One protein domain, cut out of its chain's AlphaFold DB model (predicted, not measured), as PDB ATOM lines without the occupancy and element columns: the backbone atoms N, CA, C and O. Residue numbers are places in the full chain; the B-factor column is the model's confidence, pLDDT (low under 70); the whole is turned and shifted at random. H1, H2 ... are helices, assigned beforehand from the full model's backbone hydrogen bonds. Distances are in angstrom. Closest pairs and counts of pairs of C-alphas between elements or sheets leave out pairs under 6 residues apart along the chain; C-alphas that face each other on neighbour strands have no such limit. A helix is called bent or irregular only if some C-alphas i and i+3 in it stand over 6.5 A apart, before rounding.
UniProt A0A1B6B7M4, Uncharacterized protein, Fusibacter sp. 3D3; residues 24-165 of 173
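Overview. This is residues 24 to 165 of the 173 residues of an uncharacterized protein of Fusibacter sp. 3D3 (UniProt A0A1B6B7M4). Start from H4, the longest helix: with its first half it crosses H2 of the slanted helical hairpin H1 and H2, and H5 crosses between H4 and H1, completing a ring of contacts through four long helices. Short H3 sits at the last end of H2, while the part of H4 past residue 115 runs out beyond its contacts with H2 and H5, and the link of residues 131 to 142 folds back to H5. The printed part has 142 residues, with five named helices, H1 to H5 in chain order, and no named strand; the class is all helix. It is compact, with a radius of gyration of the C-alphas of 16.2 A, yet elongated in outline, spanning 53 by 31 by 25 A.

Arrangement. Begin at H4, residues 100 to 130; its residues 101 to 113 touch residues 58 to 70 of H2, residues 54 to 81, at a steep tilt of 61 degrees, opposite ways, and the closest C-alphas, of Val 105 and Gly 66, are 4.1 A apart. Residues 111 to 115 of H4 touch residues 146 to 154 of H5, residues 143 to 165, at a steep tilt of 57 degrees; the closest C-alphas, of Leu 111 and Leu 150, are 6.8 A apart. With residues 143 to 151, H5 touches H1, residues 24 to 45, at a steep tilt of 52 degrees; look for the C-alphas of Gly 147 and Ala 37, the closest, 4.2 A apart. H1 and H2 form a hairpin, two helices running opposite ways, at a shallow tilt of 29 degrees, closest at the C-alphas of Val 28 and Val 77, 5.9 A apart. H2 and H3, residues 84 to 90, form a second hairpin at a tilt of 35.1 degrees, only just steep; the C-alphas of Cys 81 and Phe 87, the closest, are 5.4 A apart. H3 and H5 only just touch, with 3 pairs of C-alphas within 8 A, the closest being Tyr 90 and Ile 158 at 6.9 A. H1 and H4 are apart, as are H2 and H5. The helix packing is mostly crossed. In H1, H4 and H5 every O i to N i+4 pair is within hydrogen-bond range; in H2 21 of 24 are, and in H3 1 of 3, beside 3 of 4 O i to N i+3 pairs.

Along the chain. Find C-alpha 100 at (66.282, 62.188, 94.358); from there H4 runs 44.7 A to C-alpha 130 at (43.384, 68.616, 132.164). H2, 36.3 A long, has a kink of 35 degrees near residue 68; it is neither bent nor irregular, but only just: C-alphas 70 and 73 are 6.5 A apart. H1 measures 30.5 A from C-alpha 24 to C-alpha 45, and H3 10.3 A from C-alpha 84 to C-alpha 90. H5 runs 32.5 A and ends at C-alpha 165, (79.221, 66.837, 105.722).

Size, cuts and confidence. Look to Lys 83 and Gly 131 for the two C-alphas farthest apart, 53.4 A. The printed part has no cut; the link from H4 to H5 is long, with 12 residues, and that from H2 to H3 is tight. Mean pLDDT of the printed part is 88.3; it is under 70 at residues 49 to 50, 134 to 135 and 163 to 165.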
ATOM      1  N   ILE A  24      66.793  86.737 102.266       88.75
ATOM      2  CA  ILE A  24      66.607  85.423 101.617       88.75
ATOM      3  C   ILE A  24      66.135  84.319 102.586       88.75
ATOM      4  O   ILE A  24      65.198  83.604 102.232       88.75
ATOM      5  N   PRO A  25      66.700  84.156 103.805       89.44
ATOM      6  CA  PRO A  25      66.250  83.111 104.724       89.44
ATOM      7  C   PRO A  25      64.767  83.220 105.092       89.44
ATOM      8  O   PRO A  25      64.099  82.196 105.219       89.44
ATOM      9  N   ILE A  26      64.247  84.445 105.235       91.19
ATOM     10  CA  ILE A  26      62.837  84.684 105.565       91.19
ATOM     11  C   ILE A  26      61.965  84.328 104.364       91.19
ATOM     12  O   ILE A  26      60.999  83.589 104.521       91.19
ATOM     13  N   GLN A  27      62.337  84.772 103.160       91.44
ATOM     14  CA  GLN A  27      61.589  84.444 101.942       91.44
ATOM     15  C   GLN A  27      61.497  82.931 101.718       91.44
ATOM     16  O   GLN A  27      60.419  82.400 101.451       91.44
ATOM     17  N   VAL A  28      62.620  82.221 101.875       93.25
ATOM     18  CA  VAL A  28      62.671  80.759 101.749       93.25
ATOM     19  C   VAL A  28      61.848  80.088 102.844       93.25
ATOM     20  O   VAL A  28      61.082  79.173 102.548       93.25
ATOM     21  N   GLY A  29      61.982  80.537 104.095       94.38
ATOM     22  CA  GLY A  29      61.248  79.988 105.232       94.38
ATOM     23  C   GLY A  29      59.736  80.114 105.065       94.38
ATOM     24  O   GLY A  29      59.033  79.113 105.159       94.38
ATOM     25  N   VAL A  30      59.250  81.316 104.739       95.25
ATOM     26  CA  VAL A  30      57.822  81.587 104.511       95.25
ATOM     27  C   VAL A  30      57.294  80.783 103.325       95.25
ATOM     28  O   VAL A  30      56.244  80.154 103.436       95.25
ATOM     29  N   SER A  31      58.038  80.727 102.217       94.44
ATOM     30  CA  SER A  31      57.617  79.975 101.026       94.44
ATOM     31  C   SER A  31      57.500  78.476 101.304       94.44
ATOM     32  O   SER A  31      56.521  77.842 100.911       94.44
ATOM     33  N   LYS A  32      58.480  77.903 102.016       95.31
ATOM     34  CA  LYS A  32      58.450  76.501 102.449       95.31
ATOM     35  C   LYS A  32      57.280  76.231 103.384       95.31
ATOM     36  O   LYS A  32      56.506  75.317 103.125       95.31
ATOM     37  N   TRP A  33      57.149  77.041 104.434       96.31
ATOM     38  CA  TRP A  33      56.064  76.939 105.405       96.31
ATOM     39  C   TRP A  33      54.698  76.943 104.721       96.31
ATOM     40  O   TRP A  33      53.891  76.051 104.973       96.31
ATOM     41  N   TRP A  34      54.479  77.882 103.800       96.19
ATOM     42  CA  TRP A  34      53.230  77.982 103.056       96.19
ATOM     43  C   TRP A  34      52.952  76.730 102.223       96.19
ATOM     44  O   TRP A  34      51.857  76.180 102.284       96.19
ATOM     45  N   CYS A  35      53.952  76.226 101.492       96.00
ATOM     46  CA  CYS A  35      53.801  74.994 100.715       96.00
ATOM     47  C   CYS A  35      53.470  73.791 101.612       96.00
ATOM     48  O   CYS A  35      52.641  72.958 101.247       96.00
ATOM     49  N   TYR A  36      54.097  73.692 102.788       95.81
ATOM     50  CA  TYR A  36      53.850  72.610 103.744       95.81
ATOM     51  C   TYR A  36      52.442  72.688 104.340       95.81
ATOM     52  O   TYR A  36      51.729  71.685 104.347       95.81
ATOM     53  N   ALA A  37      52.021  73.880 104.770       95.31
ATOM     54  CA  ALA A  37      50.679  74.126 105.288       95.31
ATOM     55  C   ALA A  37      49.606  73.845 104.224       95.31
ATOM     56  O   ALA A  37      48.643  73.131 104.495       95.31
ATOM     57  N   ALA A  38      49.806  74.327 102.993       95.69
ATOM     58  CA  ALA A  38      48.896  74.077 101.878       95.69
ATOM     59  C   ALA A  38      48.789  72.581 101.551       95.69
ATOM     60  O   ALA A  38      47.690  72.069 101.370       95.69
ATOM     61  N   THR A  39      49.915  71.857 101.533       94.88
ATOM     62  CA  THR A  39      49.910  70.403 101.297       94.88
ATOM     63  C   THR A  39      49.068  69.683 102.345       94.88
ATOM     64  O   THR A  39      48.236  68.849 102.000       94.88
ATOM     65  N   TYR A  40      49.234  70.030 103.622       93.88
ATOM     66  CA  TYR A  40      48.437  69.432 104.688       93.88
ATOM     67  C   TYR A  40      46.958  69.813 104.608       93.88
ATOM     68  O   TYR A  40      46.101  68.962 104.812       93.88
ATOM     69  N   TYR A  41      46.642  71.058 104.256       93.56
ATOM     70  CA  TYR A  41      45.261  71.486 104.056       93.56
ATOM     71  C   TYR A  41      44.567  70.673 102.950       93.56
ATOM     72  O   TYR A  41      43.498  70.113 103.167       93.56
ATOM     73  N   PHE A  42      45.185  70.527 101.778       92.25
ATOM     74  CA  PHE A  42      44.553  69.786 100.683       92.25
ATOM     75  C   PHE A  42      44.497  68.276 100.923       92.25
ATOM     76  O   PHE A  42      43.527  67.633 100.539       92.25
ATOM     77  N   ILE A  43      45.523  67.700 101.550       91.56
ATOM     78  CA  ILE A  43      45.645  66.245 101.691       91.56
ATOM     79  C   ILE A  43      45.121  65.771 103.044       91.56
ATOM     80  O   ILE A  43      44.242  64.918 103.096       91.56
ATOM     81  N   GLY A  44      45.631  66.343 104.133       85.62
ATOM     82  CA  GLY A  44      45.252  65.978 105.498       85.62
ATOM     83  C   GLY A  44      43.811  66.351 105.840       85.62
ATOM     84  O   GLY A  44      43.119  65.554 106.462       85.62
ATOM     85  N   PHE A  45      43.335  67.524 105.406       84.94
ATOM     86  CA  PHE A  45      41.939  67.944 105.627       84.94
ATOM     87  C   PHE A  45      41.010  67.563 104.472       84.94
ATOM     88  O   PHE A  45      39.829  67.316 104.701       84.94
ATOM     89  N   GLY A  46      41.519  67.505 103.239       83.06
ATOM     90  CA  GLY A  46      40.696  67.239 102.057       83.06
ATOM     91  C   GLY A  46      40.426  65.762 101.765       83.06
ATOM     92  O   GLY A  46      39.475  65.469 101.047       83.06
ATOM     93  N   MET A  47      41.212  64.822 102.314       82.69
ATOM     94  CA  MET A  47      41.038  63.380 102.068       82.69
ATOM     95  C   MET A  47      40.729  62.473 103.284       82.69
ATOM     96  O   MET A  47      40.926  61.264 103.160       82.69
ATOM     97  N   PRO A  48      40.185  62.942 104.429       73.94
ATOM     98  CA  PRO A  48      39.935  62.064 105.575       73.94
ATOM     99  C   PRO A  48      38.904  60.962 105.281       73.94
ATOM    100  O   PRO A  48      38.993  59.887 105.854       73.94
ATOM    101  N   MET A  49      37.966  61.172 104.346       62.75
ATOM    102  CA  MET A  49      37.012  60.125 103.936       62.75
ATOM    103  C   MET A  49      37.646  58.997 103.109       62.75
ATOM    104  O   MET A  49      37.072  57.917 103.024       62.75
ATOM    105  N   LEU A  50      38.803  59.243 102.489       66.06
ATOM    106  CA  LEU A  50      39.513  58.266 101.657       66.06
ATOM    107  C   LEU A  50      40.621  57.536 102.434       66.06
ATOM    108  O   LEU A  50      41.206  56.585 101.922       66.06
ATOM    109  N   MET A  51      40.930  57.989 103.652       75.94
ATOM    110  CA  MET A  51      42.005  57.462 104.489       75.94
ATOM    111  C   MET A  51      41.405  56.720 105.680       75.94
ATOM    112  O   MET A  51      40.992  57.325 106.665       75.94
ATOM    113  N   HIS A  52      41.347  55.394 105.576       74.00
ATOM    114  CA  HIS A  52      40.718  54.547 106.590       74.00
ATOM    115  C   HIS A  52      41.609  54.306 107.816       74.00
ATOM    116  O   HIS A  52      41.098  53.972 108.884       74.00
ATOM    117  N   SER A  53      42.927  54.484 107.687       83.56
ATOM    118  CA  SER A  53      43.877  54.326 108.787       83.56
ATOM    119  C   SER A  53      44.873  55.484 108.888       83.56
ATOM    120  O   SER A  53      45.199  56.157 107.911       83.56
ATOM    121  N   VAL A  54      45.427  55.681 110.089       81.62
ATOM    122  CA  VAL A  54      46.502  56.659 110.343       81.62
ATOM    123  C   VAL A  54      47.739  56.364 109.488       81.62
ATOM    124  O   VAL A  54      48.437  57.282 109.058       81.62
ATOM    125  N   ILE A  55      48.002  55.083 109.216       87.56
ATOM    126  CA  ILE A  55      49.125  54.644 108.384       87.56
ATOM    127  C   ILE A  55      48.913  55.096 106.936       87.56
ATOM    128  O   ILE A  55      49.847  55.634 106.341       87.56
ATOM    129  N   ASP A  56      47.695  54.963 106.403       89.38
ATOM    130  CA  ASP A  56      47.360  55.442 105.056       89.38
ATOM    131  C   ASP A  56      47.554  56.955 104.956       89.38
ATOM    132  O   ASP A  56      48.165  57.444 104.003       89.38
ATOM    133  N   SER A  57      47.126  57.694 105.985       87.75
ATOM    134  CA  SER A  57      47.327  59.140 106.062       87.75
ATOM    135  C   SER A  57      48.803  59.517 106.043       87.75
ATOM    136  O   SER A  57      49.200  60.382 105.265       87.75
ATOM    137  N   ILE A  58      49.643  58.856 106.847       90.12
ATOM    138  CA  ILE A  58      51.094  59.100 106.864       90.12
ATOM    139  C   ILE A  58      51.716  58.767 105.505       90.12
ATOM    140  O   ILE A  58      52.535  59.537 104.989       90.12
ATOM    141  N   PHE A  59      51.323  57.638 104.916       92.38
ATOM    142  CA  PHE A  59      51.863  57.164 103.651       92.38
ATOM    143  C   PHE A  59      51.541  58.131 102.508       92.38
ATOM    144  O   PHE A  59      52.457  58.630 101.847       92.38
ATOM    145  N   VAL A  60      50.262  58.451 102.308       93.56
ATOM    146  CA  VAL A  60      49.804  59.336 101.230       93.56
ATOM    147  C   VAL A  60      50.308  60.757 101.445       93.56
ATOM    148  O   VAL A  60      50.845  61.357 100.513       93.56
ATOM    149  N   LEU A  61      50.203  61.292 102.666       93.44
ATOM    150  CA  LEU A  61      50.677  62.640 102.962       93.44
ATOM    151  C   LEU A  61      52.181  62.762 102.718       93.44
ATOM    152  O   LEU A  61      52.617  63.761 102.154       93.44
ATOM    153  N   GLY A  62      52.983  61.755 103.077       94.44
ATOM    154  CA  GLY A  62      54.426  61.802 102.835       94.44
ATOM    155  C   GLY A  62      54.818  61.606 101.388       94.44
ATOM    156  O   GLY A  62      55.750  62.263 100.928       94.44
ATOM    157  N   LEU A  63      54.063  60.798 100.646       95.88
ATOM    158  CA  LEU A  63      54.230  60.687  99.206       95.88
ATOM    159  C   LEU A  63      53.961  62.038  98.539       95.88
ATOM    160  O   LEU A  63      54.833  62.564  97.845       95.88
ATOM    161  N   VAL A  64      52.795  62.640  98.790       96.06
ATOM    162  CA  VAL A  64      52.427  63.926  98.183       96.06
ATOM    163  C   VAL A  64      53.382  65.029  98.626       96.06
ATOM    164  O   VAL A  64      53.873  65.779  97.784       96.06
ATOM    165  N   LEU A  65      53.722  65.103  99.913       96.06
ATOM    166  CA  LEU A  65      54.674  66.085 100.424       96.06
ATOM    167  C   LEU A  65      56.059  65.934  99.781       96.06
ATOM    168  O   LEU A  65      56.670  66.942  99.431       96.06
ATOM    169  N   GLY A  66      56.538  64.707  99.567       95.19
ATOM    170  CA  GLY A  66      57.811  64.444  98.894       95.19
ATOM    171  C   GLY A  66      57.822  64.904  97.437       95.19
ATOM    172  O   GLY A  66      58.805  65.496  96.975       95.19
ATOM    173  N   LEU A  67      56.708  64.719  96.725       96.00
ATOM    174  CA  LEU A  67      56.519  65.245  95.372       96.00
ATOM    175  C   LEU A  67      56.439  66.779  95.371       96.00
ATOM    176  O   LEU A  67      57.155  67.425  94.604       96.00
ATOM    177  N   VAL A  68      55.651  67.379  96.266       96.25
ATOM    178  CA  VAL A  68      55.536  68.841  96.402       96.25
ATOM    179  C   VAL A  68      56.890  69.458  96.750       96.25
ATOM    180  O   VAL A  68      57.287  70.456  96.149       96.25
ATOM    181  N   GLN A  69      57.654  68.846  97.655       94.25
ATOM    182  CA  GLN A  69      59.011  69.283  97.968       94.25
ATOM    183  C   GLN A  69      59.910  69.227  96.732       94.25
ATOM    184  O   GLN A  69      60.633  70.182  96.440       94.25
ATOM    185  N   THR A  70      59.839  68.127  95.984       93.56
ATOM    186  CA  THR A  70      60.670  67.899  94.800       93.56
ATOM    187  C   THR A  70      60.395  68.914  93.696       93.56
ATOM    188  O   THR A  70      61.352  69.488  93.171       93.56
ATOM    189  N   PHE A  71      59.125  69.118  93.344       94.12
ATOM    190  CA  PHE A  71      58.729  69.866  92.151       94.12
ATOM    191  C   PHE A  71      58.358  71.317  92.436       94.12
ATOM    192  O   PHE A  71      58.739  72.196  91.672       94.12
ATOM    193  N   VAL A  72      57.659  71.587  93.540       95.38
ATOM    194  CA  VAL A  72      57.145  72.926  93.853       95.38
ATOM    195  C   VAL A  72      58.136  73.681  94.727       95.38
ATOM    196  O   VAL A  72      58.668  74.711  94.318       95.38
ATOM    197  N   VAL A  73      58.455  73.148  95.910       94.19
ATOM    198  CA  VAL A  73      59.304  73.852  96.885       94.19
ATOM    199  C   VAL A  73      60.689  74.106  96.309       94.19
ATOM    200  O   VAL A  73      61.180  75.229  96.365       94.19
ATOM    201  N   ASN A  74      61.319  73.101  95.704       92.19
ATOM    202  CA  ASN A  74      62.641  73.285  95.110       92.19
ATOM    203  C   ASN A  74      62.640  74.304  93.972       92.19
ATOM    204  O   ASN A  74      63.600  75.063  93.859       92.19
ATOM    205  N   PHE A  75      61.596  74.328  93.142       91.69
ATOM    206  CA  PHE A  75      61.471  75.301  92.063       91.69
ATOM    207  C   PHE A  75      61.359  76.726  92.620       91.69
ATOM    208  O   PHE A  75      62.145  77.594  92.240       91.69
ATOM    209  N   VAL A  76      60.473  76.939  93.598       92.56
ATOM    210  CA  VAL A  76      60.278  78.239  94.260       92.56
ATOM    211  C   VAL A  76      61.555  78.699  94.967       92.56
ATOM    212  O   VAL A  76      62.024  79.815  94.753       92.56
ATOM    213  N   VAL A  77      62.178  77.828  95.767       91.81
ATOM    214  CA  VAL A  77      63.401  78.161  96.514       91.81
ATOM    215  C   VAL A  77      64.574  78.425  95.566       91.81
ATOM    216  O   VAL A  77      65.381  79.316  95.834       91.81
ATOM    217  N   LYS A  78      64.666  77.707  94.439       90.31
ATOM    218  CA  LYS A  78      65.665  77.979  93.397       90.31
ATOM    219  C   LYS A  78      65.446  79.355  92.767       90.31
ATOM    220  O   LYS A  78      66.421  80.088  92.615       90.31
ATOM    221  N   GLY A  79      64.197  79.719  92.472       88.00
ATOM    222  CA  GLY A  79      63.831  81.047  91.970       88.00
ATOM    223  C   GLY A  79      64.224  82.176  92.928       88.00
ATOM    224  O   GLY A  79      64.823  83.155  92.499       88.00
ATOM    225  N   ILE A  80      63.983  81.996  94.230       88.75
ATOM    226  CA  ILE A  80      64.360  82.965  95.275       88.75
ATOM    227  C   ILE A  80      65.883  83.091  95.413       88.75
ATOM    228  O   ILE A  80      66.421  84.186  95.561       88.75
ATOM    229  N   CYS A  81      66.598  81.963  95.407       87.69
ATOM    230  CA  CYS A  81      68.034  81.962  95.676       87.69
ATOM    231  C   CYS A  81      68.863  82.461  94.486       87.69
ATOM    232  O   CYS A  81      69.930  83.039  94.702       87.69
ATOM    233  N   GLY A  82      68.418  82.194  93.252       82.56
ATOM    234  CA  GLY A  82      69.089  82.533  91.991       82.56
ATOM    235  C   GLY A  82      70.400  81.772  91.742       82.56
ATOM    236  O   GLY A  82      70.587  81.168  90.690       82.56
ATOM    237  N   LYS A  83      71.310  81.764  92.723       83.81
ATOM    238  CA  LYS A  83      72.603  81.069  92.702       83.81
ATOM    239  C   LYS A  83      72.501  79.676  93.319       83.81
ATOM    240  O   LYS A  83      71.962  79.503  94.415       83.81
ATOM    241  N   GLU A  84      73.122  78.699  92.664       83.00
ATOM    242  CA  GLU A  84      73.103  77.292  93.083       83.00
ATOM    243  C   GLU A  84      73.761  77.064  94.457       83.00
ATOM    244  O   GLU A  84      73.256  76.302  95.281       83.00
ATOM    245  N   GLU A  85      74.833  77.796  94.770       82.88
ATOM    246  CA  GLU A  85      75.502  77.720  96.077       82.88
ATOM    247  C   GLU A  85      74.602  78.142  97.241       82.88
ATOM    248  O   GLU A  85      74.674  77.576  98.334       82.88
ATOM    249  N   VAL A  86      73.757  79.152  97.019       82.06
ATOM    250  CA  VAL A  86      72.816  79.656  98.024       82.06
ATOM    251  C   VAL A  86      71.646  78.687  98.151       82.06
ATOM    252  O   VAL A  86      71.279  78.323  99.264       82.06
ATOM    253  N   PHE A  87      71.137  78.187  97.023       86.19
ATOM    254  CA  PHE A  87      70.085  77.172  96.966       86.19
ATOM    255  C   PHE A  87      70.451  75.894  97.740       86.19
ATOM    256  O   PHE A  87      69.677  75.421  98.573       86.19
ATOM    257  N   ASN A  88      71.674  75.388  97.559       85.62
ATOM    258  CA  ASN A  88      72.163  74.171  98.214       85.62
ATOM    259  C   ASN A  88      72.198  74.255  99.751       85.62
ATOM    260  O   ASN A  88      72.218  73.219 100.425       85.62
ATOM    261  N   LYS A  89      72.182  75.462 100.332       85.69
ATOM    262  CA  LYS A  89      72.112  75.657 101.791       85.69
ATOM    263  C   LYS A  89      70.732  75.344 102.366       85.69
ATOM    264  O   LYS A  89      70.648  75.028 103.546       85.69
ATOM    265  N   TYR A  90      69.680  75.397 101.550       86.88
ATOM    266  CA  TYR A  90      68.292  75.199 101.978       86.88
ATOM    267  C   TYR A  90      67.729  73.821 101.612       86.88
ATOM    268  O   TYR A  90      66.543  73.565 101.818       86.88
ATOM    269  N   LEU A  91      68.565  72.931 101.078       85.75
ATOM    270  CA  LEU A  91      68.198  71.573 100.699       85.75
ATOM    271  C   LEU A  91      68.742  70.562 101.705       85.75
ATOM    272  O   LEU A  91      69.949  70.524 101.955       85.75
ATOM    273  N   ALA A  92      67.865  69.690 102.206       83.25
ATOM    274  CA  ALA A  92      68.282  68.501 102.946       83.25
ATOM    275  C   ALA A  92      68.980  67.498 102.010       83.25
ATOM    276  O   ALA A  92      70.026  66.945 102.345       83.25
ATOM    277  N   ILE A  93      68.433  67.320 100.802       84.75
ATOM    278  CA  ILE A  93      68.921  66.375  99.795       84.75
ATOM    279  C   ILE A  93      69.451  67.155  98.586       84.75
ATOM    280  O   ILE A  93      68.698  67.811  97.868       84.75
ATOM    281  N   ARG A  94      70.766  67.060  98.350       83.38
ATOM    282  CA  ARG A  94      71.491  67.761  97.264       83.38
ATOM    283  C   ARG A  94      71.738  66.893  96.021       83.38
ATOM    284  O   ARG A  94      72.606  67.198  95.214       83.38
ATOM    285  N   MET A  95      71.036  65.771  95.897       80.06
ATOM    286  CA  MET A  95      71.248  64.820  94.803       80.06
ATOM    287  C   MET A  95      70.683  65.357  93.484       80.06
ATOM    288  O   MET A  95      69.579  65.891  93.461       80.06
ATOM    289  N   THR A  96      71.412  65.157  92.386       79.50
ATOM    290  CA  THR A  96      70.990  65.498  91.010       79.50
ATOM    291  C   THR A  96      70.405  64.307  90.241       79.50
ATOM    292  O   THR A  96      69.908  64.464  89.132       79.50
ATOM    293  N   SER A  97      70.448  63.110  90.829       86.69
ATOM    294  CA  SER A  97      69.960  61.859  90.238       86.69
ATOM    295  C   SER A  97      68.423  61.773  90.222       86.69
ATOM    296  O   SER A  97      67.796  62.308  91.139       86.69
ATOM    297  N   PRO A  98      67.792  61.035  89.282       83.38
ATOM    298  CA  PRO A  98      66.357  60.718  89.345       83.38
ATOM    299  C   PRO A  98      65.946  60.027  90.657       83.38
ATOM    300  O   PRO A  98      64.833  60.233  91.139       83.38
ATOM    301  N   PHE A  99      66.865  59.309  91.316       89.44
ATOM    302  CA  PHE A  99      66.639  58.738  92.649       89.44
ATOM    303  C   PHE A  99      66.358  59.790  93.732       89.44
ATOM    304  O   PHE A  99      65.857  59.449  94.802       89.44
ATOM    305  N   ARG A 100      66.619  61.077  93.463       89.38
ATOM    306  CA  ARG A 100      66.282  62.188  94.358       89.38
ATOM    307  C   ARG A 100      64.815  62.163  94.770       89.38
ATOM    308  O   ARG A 100      64.544  62.420  95.934       89.38
ATOM    309  N   ILE A 101      63.895  61.844  93.856       92.06
ATOM    310  CA  ILE A 101      62.453  61.829  94.147       92.06
ATOM    311  C   ILE A 101      62.154  60.807  95.244       92.06
ATOM    312  O   ILE A 101      61.522  61.133  96.244       92.06
ATOM    313  N   VAL A 102      62.686  59.592  95.095       94.00
ATOM    314  CA  VAL A 102      62.510  58.504  96.065       94.00
ATOM    315  C   VAL A 102      63.089  58.899  97.420       94.00
ATOM    316  O   VAL A 102      62.415  58.783  98.437       94.00
ATOM    317  N   VAL A 103      64.312  59.436  97.445       93.44
ATOM    318  CA  VAL A 103      64.948  59.875  98.698       93.44
ATOM    319  C   VAL A 103      64.168  61.027  99.340       93.44
ATOM    320  O   VAL A 103      64.058  61.074 100.563       93.44
ATOM    321  N   GLN A 104      63.588  61.928  98.540       93.81
ATOM    322  CA  GLN A 104      62.758  63.026  99.035       93.81
ATOM    323  C   GLN A 104      61.464  62.505  99.668       93.81
ATOM    324  O   GLN A 104      61.113  62.956 100.749       93.81
ATOM    325  N   VAL A 105      60.800  61.527  99.048       95.38
ATOM    326  CA  VAL A 105      59.603  60.883  99.613       95.38
ATOM    327  C   VAL A 105      59.928  60.168 100.923       95.38
ATOM    328  O   VAL A 105      59.249  60.392 101.923       95.38
ATOM    329  N   LEU A 106      61.009  59.382 100.962       95.44
ATOM    330  CA  LEU A 106      61.460  58.729 102.196       95.44
ATOM    331  C   LEU A 106      61.743  59.753 103.301       95.44
ATOM    332  O   LEU A 106      61.354  59.566 104.453       95.44
ATOM    333  N   TYR A 107      62.390  60.860 102.945       94.75
ATOM    334  CA  TYR A 107      62.637  61.965 103.862       94.75
ATOM    335  C   TYR A 107      61.335  62.601 104.371       94.75
ATOM    336  O   TYR A 107      61.204  62.846 105.569       94.75
ATOM    337  N   SER A 108      60.350  62.817 103.499       95.50
ATOM    338  CA  SER A 108      59.041  63.346 103.882       95.50
ATOM    339  C   SER A 108      58.272  62.410 104.817       95.50
ATOM    340  O   SER A 108      57.663  62.900 105.766       95.50
ATOM    341  N   TRP A 109      58.344  61.085 104.634       95.75
ATOM    342  CA  TRP A 109      57.765  60.136 105.597       95.75
ATOM    343  C   TRP A 109      58.397  60.262 106.976       95.75
ATOM    344  O   TRP A 109      57.676  60.328 107.968       95.75
ATOM    345  N   VAL A 110      59.727  60.367 107.051       95.69
ATOM    346  CA  VAL A 110      60.417  60.575 108.332       95.69
ATOM    347  C   VAL A 110      59.925  61.853 109.014       95.69
ATOM    348  O   VAL A 110      59.627  61.828 110.206       95.69
ATOM    349  N   LEU A 111      59.789  62.958 108.272       95.25
ATOM    350  CA  LEU A 111      59.274  64.212 108.830       95.25
ATOM    351  C   LEU A 111      57.846  64.073 109.370       95.25
ATOM    352  O   LEU A 111      57.557  64.571 110.455       95.25
ATOM    353  N   ILE A 112      56.961  63.390 108.646       94.50
ATOM    354  CA  ILE A 112      55.565  63.222 109.067       94.50
ATOM    355  C   ILE A 112      55.456  62.317 110.287       94.50
ATOM    356  O   ILE A 112      54.696  62.637 111.195       94.50
ATOM    357  N   VAL A 113      56.230  61.231 110.349       94.38
ATOM    358  CA  VAL A 113      56.271  60.360 111.532       94.38
ATOM    359  C   VAL A 113      56.720  61.147 112.761       94.38
ATOM    360  O   VAL A 113      56.102  61.031 113.816       94.38
ATOM    361  N   LEU A 114      57.744  61.997 112.625       94.50
ATOM    362  CA  LEU A 114      58.187  62.858 113.724       94.50
ATOM    363  C   LEU A 114      57.077  63.797 114.184       94.50
ATOM    364  O   LEU A 114      56.837  63.890 115.382       94.50
ATOM    365  N   ILE A 115      56.369  64.434 113.251       93.31
ATOM    366  CA  ILE A 115      55.244  65.313 113.576       93.31
ATOM    367  C   ILE A 115      54.121  64.534 114.268       93.31
ATOM    368  O   ILE A 115      53.610  64.998 115.282       93.31
ATOM    369  N   ALA A 116      53.760  63.351 113.772       90.81
ATOM    370  CA  ALA A 116      52.740  62.509 114.392       90.81
ATOM    371  C   ALA A 116      53.104  62.173 115.848       90.81
ATOM    372  O   ALA A 116      52.278  62.345 116.743       90.81
ATOM    373  N   MET A 117      54.365  61.803 116.103       91.69
ATOM    374  CA  MET A 117      54.875  61.587 117.461       91.69
ATOM    375  C   MET A 117      54.817  62.862 118.310       91.69
ATOM    376  O   MET A 117      54.431  62.800 119.474       91.69
ATOM    377  N   THR A 118      55.150  64.029 117.746       92.31
ATOM    378  CA  THR A 118      55.032  65.322 118.439       92.31
ATOM    379  C   THR A 118      53.602  65.574 118.900       92.31
ATOM    380  O   THR A 118      53.385  65.863 120.074       92.31
ATOM    381  N   TYR A 119      52.621  65.426 118.007       89.56
ATOM    382  CA  TYR A 119      51.209  65.621 118.343       89.56
ATOM    383  C   TYR A 119      50.708  64.599 119.357       89.56
ATOM    384  O   TYR A 119      49.920  64.959 120.228       89.56
ATOM    385  N   GLN A 120      51.173  63.351 119.284       89.19
ATOM    386  CA  GLN A 120      50.833  62.339 120.277       89.19
ATOM    387  C   GLN A 120      51.363  62.730 121.662       89.19
ATOM    388  O   GLN A 120      50.594  62.747 122.617       89.19
ATOM    389  N   ILE A 121      52.632  63.142 121.762       90.12
ATOM    390  CA  ILE A 121      53.231  63.606 123.022       90.12
ATOM    391  C   ILE A 121      52.464  64.813 123.577       90.12
ATOM    392  O   ILE A 121      52.115  64.821 124.755       90.12
ATOM    393  N   PHE A 122      52.165  65.814 122.742       89.06
ATOM    394  CA  PHE A 122      51.400  66.985 123.177       89.06
ATOM    395  C   PHE A 122      50.005  66.607 123.676       89.06
ATOM    396  O   PHE A 122      49.613  67.058 124.747       89.06
ATOM    397  N   ASN A 123      49.272  65.759 122.952       88.38
ATOM    398  CA  ASN A 123      47.936  65.336 123.371       88.38
ATOM    399  C   ASN A 123      47.966  64.514 124.666       88.38
ATOM    400  O   ASN A 123      47.119  64.736 125.527       88.38
ATOM    401  N   THR A 124      48.952  63.634 124.863       86.94
ATOM    402  CA  THR A 124      49.111  62.884 126.121       86.94
ATOM    403  C   THR A 124      49.412  63.807 127.303       86.94
ATOM    404  O   THR A 124      48.809  63.664 128.364       86.94
ATOM    405  N   VAL A 125      50.310  64.783 127.126       88.00
ATOM    406  CA  VAL A 125      50.653  65.752 128.181       88.00
ATOM    407  C   VAL A 125      49.465  66.657 128.510       88.00
ATOM    408  O   VAL A 125      49.177  66.890 129.678       88.00
ATOM    409  N   LEU A 126      48.748  67.154 127.504       87.25
ATOM    410  CA  LEU A 126      47.578  67.999 127.739       87.25
ATOM    411  C   LEU A 126      46.451  67.207 128.411       87.25
ATOM    412  O   LEU A 126      45.860  67.693 129.370       87.25
ATOM    413  N   SER A 127      46.190  65.976 127.966       87.12
ATOM    414  CA  SER A 127      45.153  65.129 128.569       87.12
ATOM    415  C   SER A 127      45.433  64.864 130.046       87.12
ATOM    416  O   SER A 127      44.528  65.010 130.866       87.12
ATOM    417  N   SER A 128      46.690  64.586 130.413       85.19
ATOM    418  CA  SER A 128      47.065  64.384 131.818       85.19
ATOM    419  C   SER A 128      46.974  65.664 132.655       85.19
ATOM    420  O   SER A 128      46.566  65.604 133.812       85.19
ATOM    421  N   MET A 129      47.289  66.830 132.078       87.44
ATOM    422  CA  MET A 129      47.160  68.124 132.758       87.44
ATOM    423  C   MET A 129      45.704  68.534 133.010       87.44
ATOM    424  O   MET A 129      45.414  69.131 134.045       87.44
ATOM    425  N   TYR A 130      44.799  68.239 132.075       86.50
ATOM    426  CA  TYR A 130      43.384  68.616 132.164       86.50
ATOM    427  C   TYR A 130      42.483  67.521 132.755       86.50
ATOM    428  O   TYR A 130      41.285  67.744 132.914       86.50
ATOM    429  N   GLY A 131      43.044  66.359 133.104       83.81
ATOM    430  CA  GLY A 131      42.293  65.233 133.662       83.81
ATOM    431  C   GLY A 131      41.352  64.561 132.657       83.81
ATOM    432  O   GLY A 131      40.354  63.970 133.064       83.81
ATOM    433  N   TYR A 132      41.639  64.673 131.357       83.50
ATOM    434  CA  TYR A 132      40.894  63.964 130.318       83.50
ATOM    435  C   TYR A 132      41.316  62.493 130.250       83.50
ATOM    436  O   TYR A 132      42.454  62.147 130.574       83.50
ATOM    437  N   GLU A 133      40.405  61.634 129.791       77.00
ATOM    438  CA  GLU A 133      40.721  60.231 129.514       77.00
ATOM    439  C   GLU A 133      41.813  60.103 128.441       77.00
ATOM    440  O   GLU A 133      41.939  60.934 127.531       77.00
ATOM    441  N   GLU A 134      42.617  59.042 128.538       68.31
ATOM    442  CA  GLU A 134      43.640  58.748 127.537       68.31
ATOM    443  C   GLU A 134      42.997  58.542 126.158       68.31
ATOM    444  O   GLU A 134      42.073  57.750 125.989       68.31
ATOM    445  N   GLY A 135      43.506  59.257 125.152       65.50
ATOM    446  CA  GLY A 135      43.008  59.181 123.775       65.50
ATOM    447  C   GLY A 135      42.104  60.342 123.355       65.50
ATOM    448  O   GLY A 135      41.778  60.442 122.172       65.50
ATOM    449  N   VAL A 136      41.759  61.262 124.265       72.81
ATOM    450  CA  VAL A 136      41.095  62.514 123.882       72.81
ATOM    451  C   VAL A 136      42.063  63.385 123.075       72.81
ATOM    452  O   VAL A 136      43.156  63.736 123.521       72.81
ATOM    453  N   VAL A 137      41.653  63.755 121.860       76.62
ATOM    454  CA  VAL A 137      42.392  64.713 121.031       76.62
ATOM    455  C   VAL A 137      42.062  66.118 121.527       76.62
ATOM    456  O   VAL A 137      41.062  66.711 121.130       76.62
ATOM    457  N   VAL A 138      42.902  66.638 122.421       74.31
ATOM    458  CA  VAL A 138      42.783  67.998 122.972       74.31
ATOM    459  C   VAL A 138      43.222  69.041 121.944       74.31
ATOM    460  O   VAL A 138      42.630  70.112 121.843       74.31
ATOM    461  N   LEU A 139      44.254  68.725 121.162       77.19
ATOM    462  CA  LEU A 139      44.805  69.598 120.136       77.19
ATOM    463  C   LEU A 139      44.789  68.877 118.787       77.19
ATOM    464  O   LEU A 139      45.580  67.963 118.527       77.19
ATOM    465  N   GLY A 140      43.857  69.308 117.935       77.50
ATOM    466  CA  GLY A 140      43.751  68.861 116.553       77.50
ATOM    467  C   GLY A 140      44.945  69.320 115.718       77.50
ATOM    468  O   GLY A 140      45.573  70.345 115.987       77.50
ATOM    469  N   VAL A 141      45.273  68.550 114.685       81.56
ATOM    470  CA  VAL A 141      46.358  68.904 113.770       81.56
ATOM    471  C   VAL A 141      45.856  69.981 112.812       81.56
ATOM    472  O   VAL A 141      45.108  69.690 111.888       81.56
ATOM    473  N   GLU A 142      46.258  71.233 113.014       88.44
ATOM    474  CA  GLU A 142      45.883  72.337 112.124       88.44
ATOM    475  C   GLU A 142      46.933  72.572 111.022       88.44
ATOM    476  O   GLU A 142      48.135  72.442 111.283       88.44
ATOM    477  N   PRO A 143      46.542  73.002 109.804       91.06
ATOM    478  CA  PRO A 143      47.478  73.210 108.694       91.06
ATOM    479  C   PRO A 143      48.601  74.206 108.981       91.06
ATOM    480  O   PRO A 143      49.751  73.982 108.602       91.06
ATOM    481  N   VAL A 144      48.280  75.299 109.675       93.19
ATOM    482  CA  VAL A 144      49.248  76.345 110.024       93.19
ATOM    483  C   VAL A 144      50.318  75.793 110.961       93.19
ATOM    484  O   VAL A 144      51.512  75.913 110.668       93.19
ATOM    485  N   LEU A 145      49.897  75.144 112.051       91.56
ATOM    486  CA  LEU A 145      50.800  74.567 113.045       91.56
ATOM    487  C   LEU A 145      51.606  73.403 112.460       91.56
ATOM    488  O   LEU A 145      52.818  73.327 112.670       91.56
ATOM    489  N   PHE A 146      50.967  72.545 111.659       93.44
ATOM    490  CA  PHE A 146      51.642  71.488 110.909       93.44
ATOM    491  C   PHE A 146      52.766  72.054 110.036       93.44
ATOM    492  O   PHE A 146      53.902  71.586 110.117       93.44
ATOM    493  N   GLY A 147      52.484  73.095 109.248       94.56
ATOM    494  CA  GLY A 147      53.486  73.738 108.402       94.56
ATOM    495  C   GLY A 147      54.667  74.287 109.204       94.56
ATOM    496  O   GLY A 147      55.814  74.168 108.764       94.56
ATOM    497  N   ILE A 148      54.411  74.876 110.382       95.31
ATOM    498  CA  ILE A 148      55.459  75.421 111.265       95.31
ATOM    499  C   ILE A 148      56.349  74.294 111.787       95.31
ATOM    500  O   ILE A 148      57.571  74.368 111.650       95.31
ATOM    501  N   LEU A 149      55.751  73.239 112.346       95.00
ATOM    502  CA  LEU A 149      56.491  72.088 112.865       95.00
ATOM    503  C   LEU A 149      57.321  71.429 111.765       95.00
ATOM    504  O   LEU A 149      58.499  71.130 111.971       95.00
ATOM    505  N   LEU A 150      56.750  71.277 110.570       95.50
ATOM    506  CA  LEU A 150      57.458  70.691 109.440       95.50
ATOM    507  C   LEU A 150      58.634  71.557 108.986       95.50
ATOM    508  O   LEU A 150      59.710  71.025 108.721       95.50
ATOM    509  N   LEU A 151      58.482  72.887 108.968       96.25
ATOM    510  CA  LEU A 151      59.588  73.804 108.684       96.25
ATOM    511  C   LEU A 151      60.697  73.711 109.744       96.25
ATOM    512  O   LEU A 151      61.881  73.736 109.394       96.25
ATOM    513  N   ILE A 152      60.332  73.609 111.026       95.69
ATOM    514  CA  ILE A 152      61.289  73.454 112.128       95.69
ATOM    515  C   ILE A 152      62.086  72.167 111.936       95.69
ATOM    516  O   ILE A 152      63.318  72.223 111.897       95.69
ATOM    517  N   TYR A 153      61.413  71.029 111.747       95.75
ATOM    518  CA  TYR A 153      62.089  69.755 111.513       95.75
ATOM    519  C   TYR A 153      62.949  69.788 110.245       95.75
ATOM    520  O   TYR A 153      64.121  69.418 110.310       95.75
ATOM    521  N   ASP A 154      62.441  70.310 109.124       94.44
ATOM    522  CA  ASP A 154      63.207  70.459 107.876       94.44
ATOM    523  C   ASP A 154      64.498  71.262 108.110       94.44
ATOM    524  O   ASP A 154      65.606  70.822 107.796       94.44
ATOM    525  N   THR A 155      64.385  72.406 108.786       93.56
ATOM    526  CA  THR A 155      65.529  73.268 109.109       93.56
ATOM    527  C   THR A 155      66.529  72.581 110.045       93.56
ATOM    528  O   THR A 155      67.745  72.717 109.859       93.56
ATOM    529  N   LEU A 156      66.052  71.833 111.044       93.44
ATOM    530  CA  LEU A 156      66.903  71.061 111.953       93.44
ATOM    531  C   LEU A 156      67.668  69.965 111.207       93.44
ATOM    532  O   LEU A 156      68.881  69.835 111.389       93.44
ATOM    533  N   PHE A 157      67.000  69.228 110.320       92.69
ATOM    534  CA  PHE A 157      67.631  68.198 109.499       92.69
ATOM    535  C   PHE A 157      68.668  68.785 108.542       92.69
ATOM    536  O   PHE A 157      69.782  68.267 108.467       92.69
ATOM    537  N   ILE A 158      68.366  69.904 107.874       90.31
ATOM    538  CA  ILE A 158      69.327  70.611 107.013       90.31
ATOM    539  C   ILE A 158      70.590  70.977 107.803       90.31
ATOM    540  O   ILE A 158      71.710  70.700 107.359       90.31
ATOM    541  N   LYS A 159      70.436  71.545 109.006       89.56
ATOM    542  CA  LYS A 159      71.569  71.892 109.879       89.56
ATOM    543  C   LYS A 159      72.349  70.649 110.322       89.56
ATOM    544  O   LYS A 159      73.583  70.653 110.271       89.56
ATOM    545  N   ALA A 160      71.657  69.580 110.712       87.12
ATOM    546  CA  ALA A 160      72.272  68.329 111.153       87.12
ATOM    547  C   ALA A 160      73.085  67.653 110.034       87.12
ATOM    548  O   ALA A 160      74.235  67.255 110.252       87.12
ATOM    549  N   PHE A 161      72.531  67.576 108.821       80.81
ATOM    550  CA  PHE A 161      73.226  67.024 107.659       80.81
ATOM    551  C   PHE A 161      74.392  67.908 107.216       80.81
ATOM    552  O   PHE A 161      75.485  67.392 106.987       80.81
ATOM    553  N   SER A 162      74.220  69.234 107.200       73.75
ATOM    554  CA  SER A 162      75.301  70.164 106.857       73.75
ATOM    555  C   SER A 162      76.504  70.030 107.803       73.75
ATOM    556  O   SER A 162      77.651  70.036 107.351       73.75
ATOM    557  N   LYS A 163      76.269  69.840 109.111       69.12
ATOM    558  CA  LYS A 163      77.336  69.630 110.108       69.12
ATOM    559  C   LYS A 163      78.077  68.304 109.898       69.12
ATOM    560  O   LYS A 163      79.302  68.259 110.027       69.12
ATOM    561  N   LYS A 164      77.362  67.224 109.554       63.91
ATOM    562  CA  LYS A 164      77.973  65.916 109.246       63.91
ATOM    563  C   LYS A 164      78.870  65.989 108.008       63.91
ATOM    564  O   LYS A 164      79.984  65.468 108.042       63.91
ATOM    565  N   THR A 165      78.428  66.669 106.951       60.09
ATOM    566  CA  THR A 165      79.221  66.837 105.722       60.09
ATOM    567  C   THR A 165      80.501  67.637 105.972       60.09
ATOM    568  O   THR A 165      81.549  67.285 105.435       60.09
TER     569      THR A 165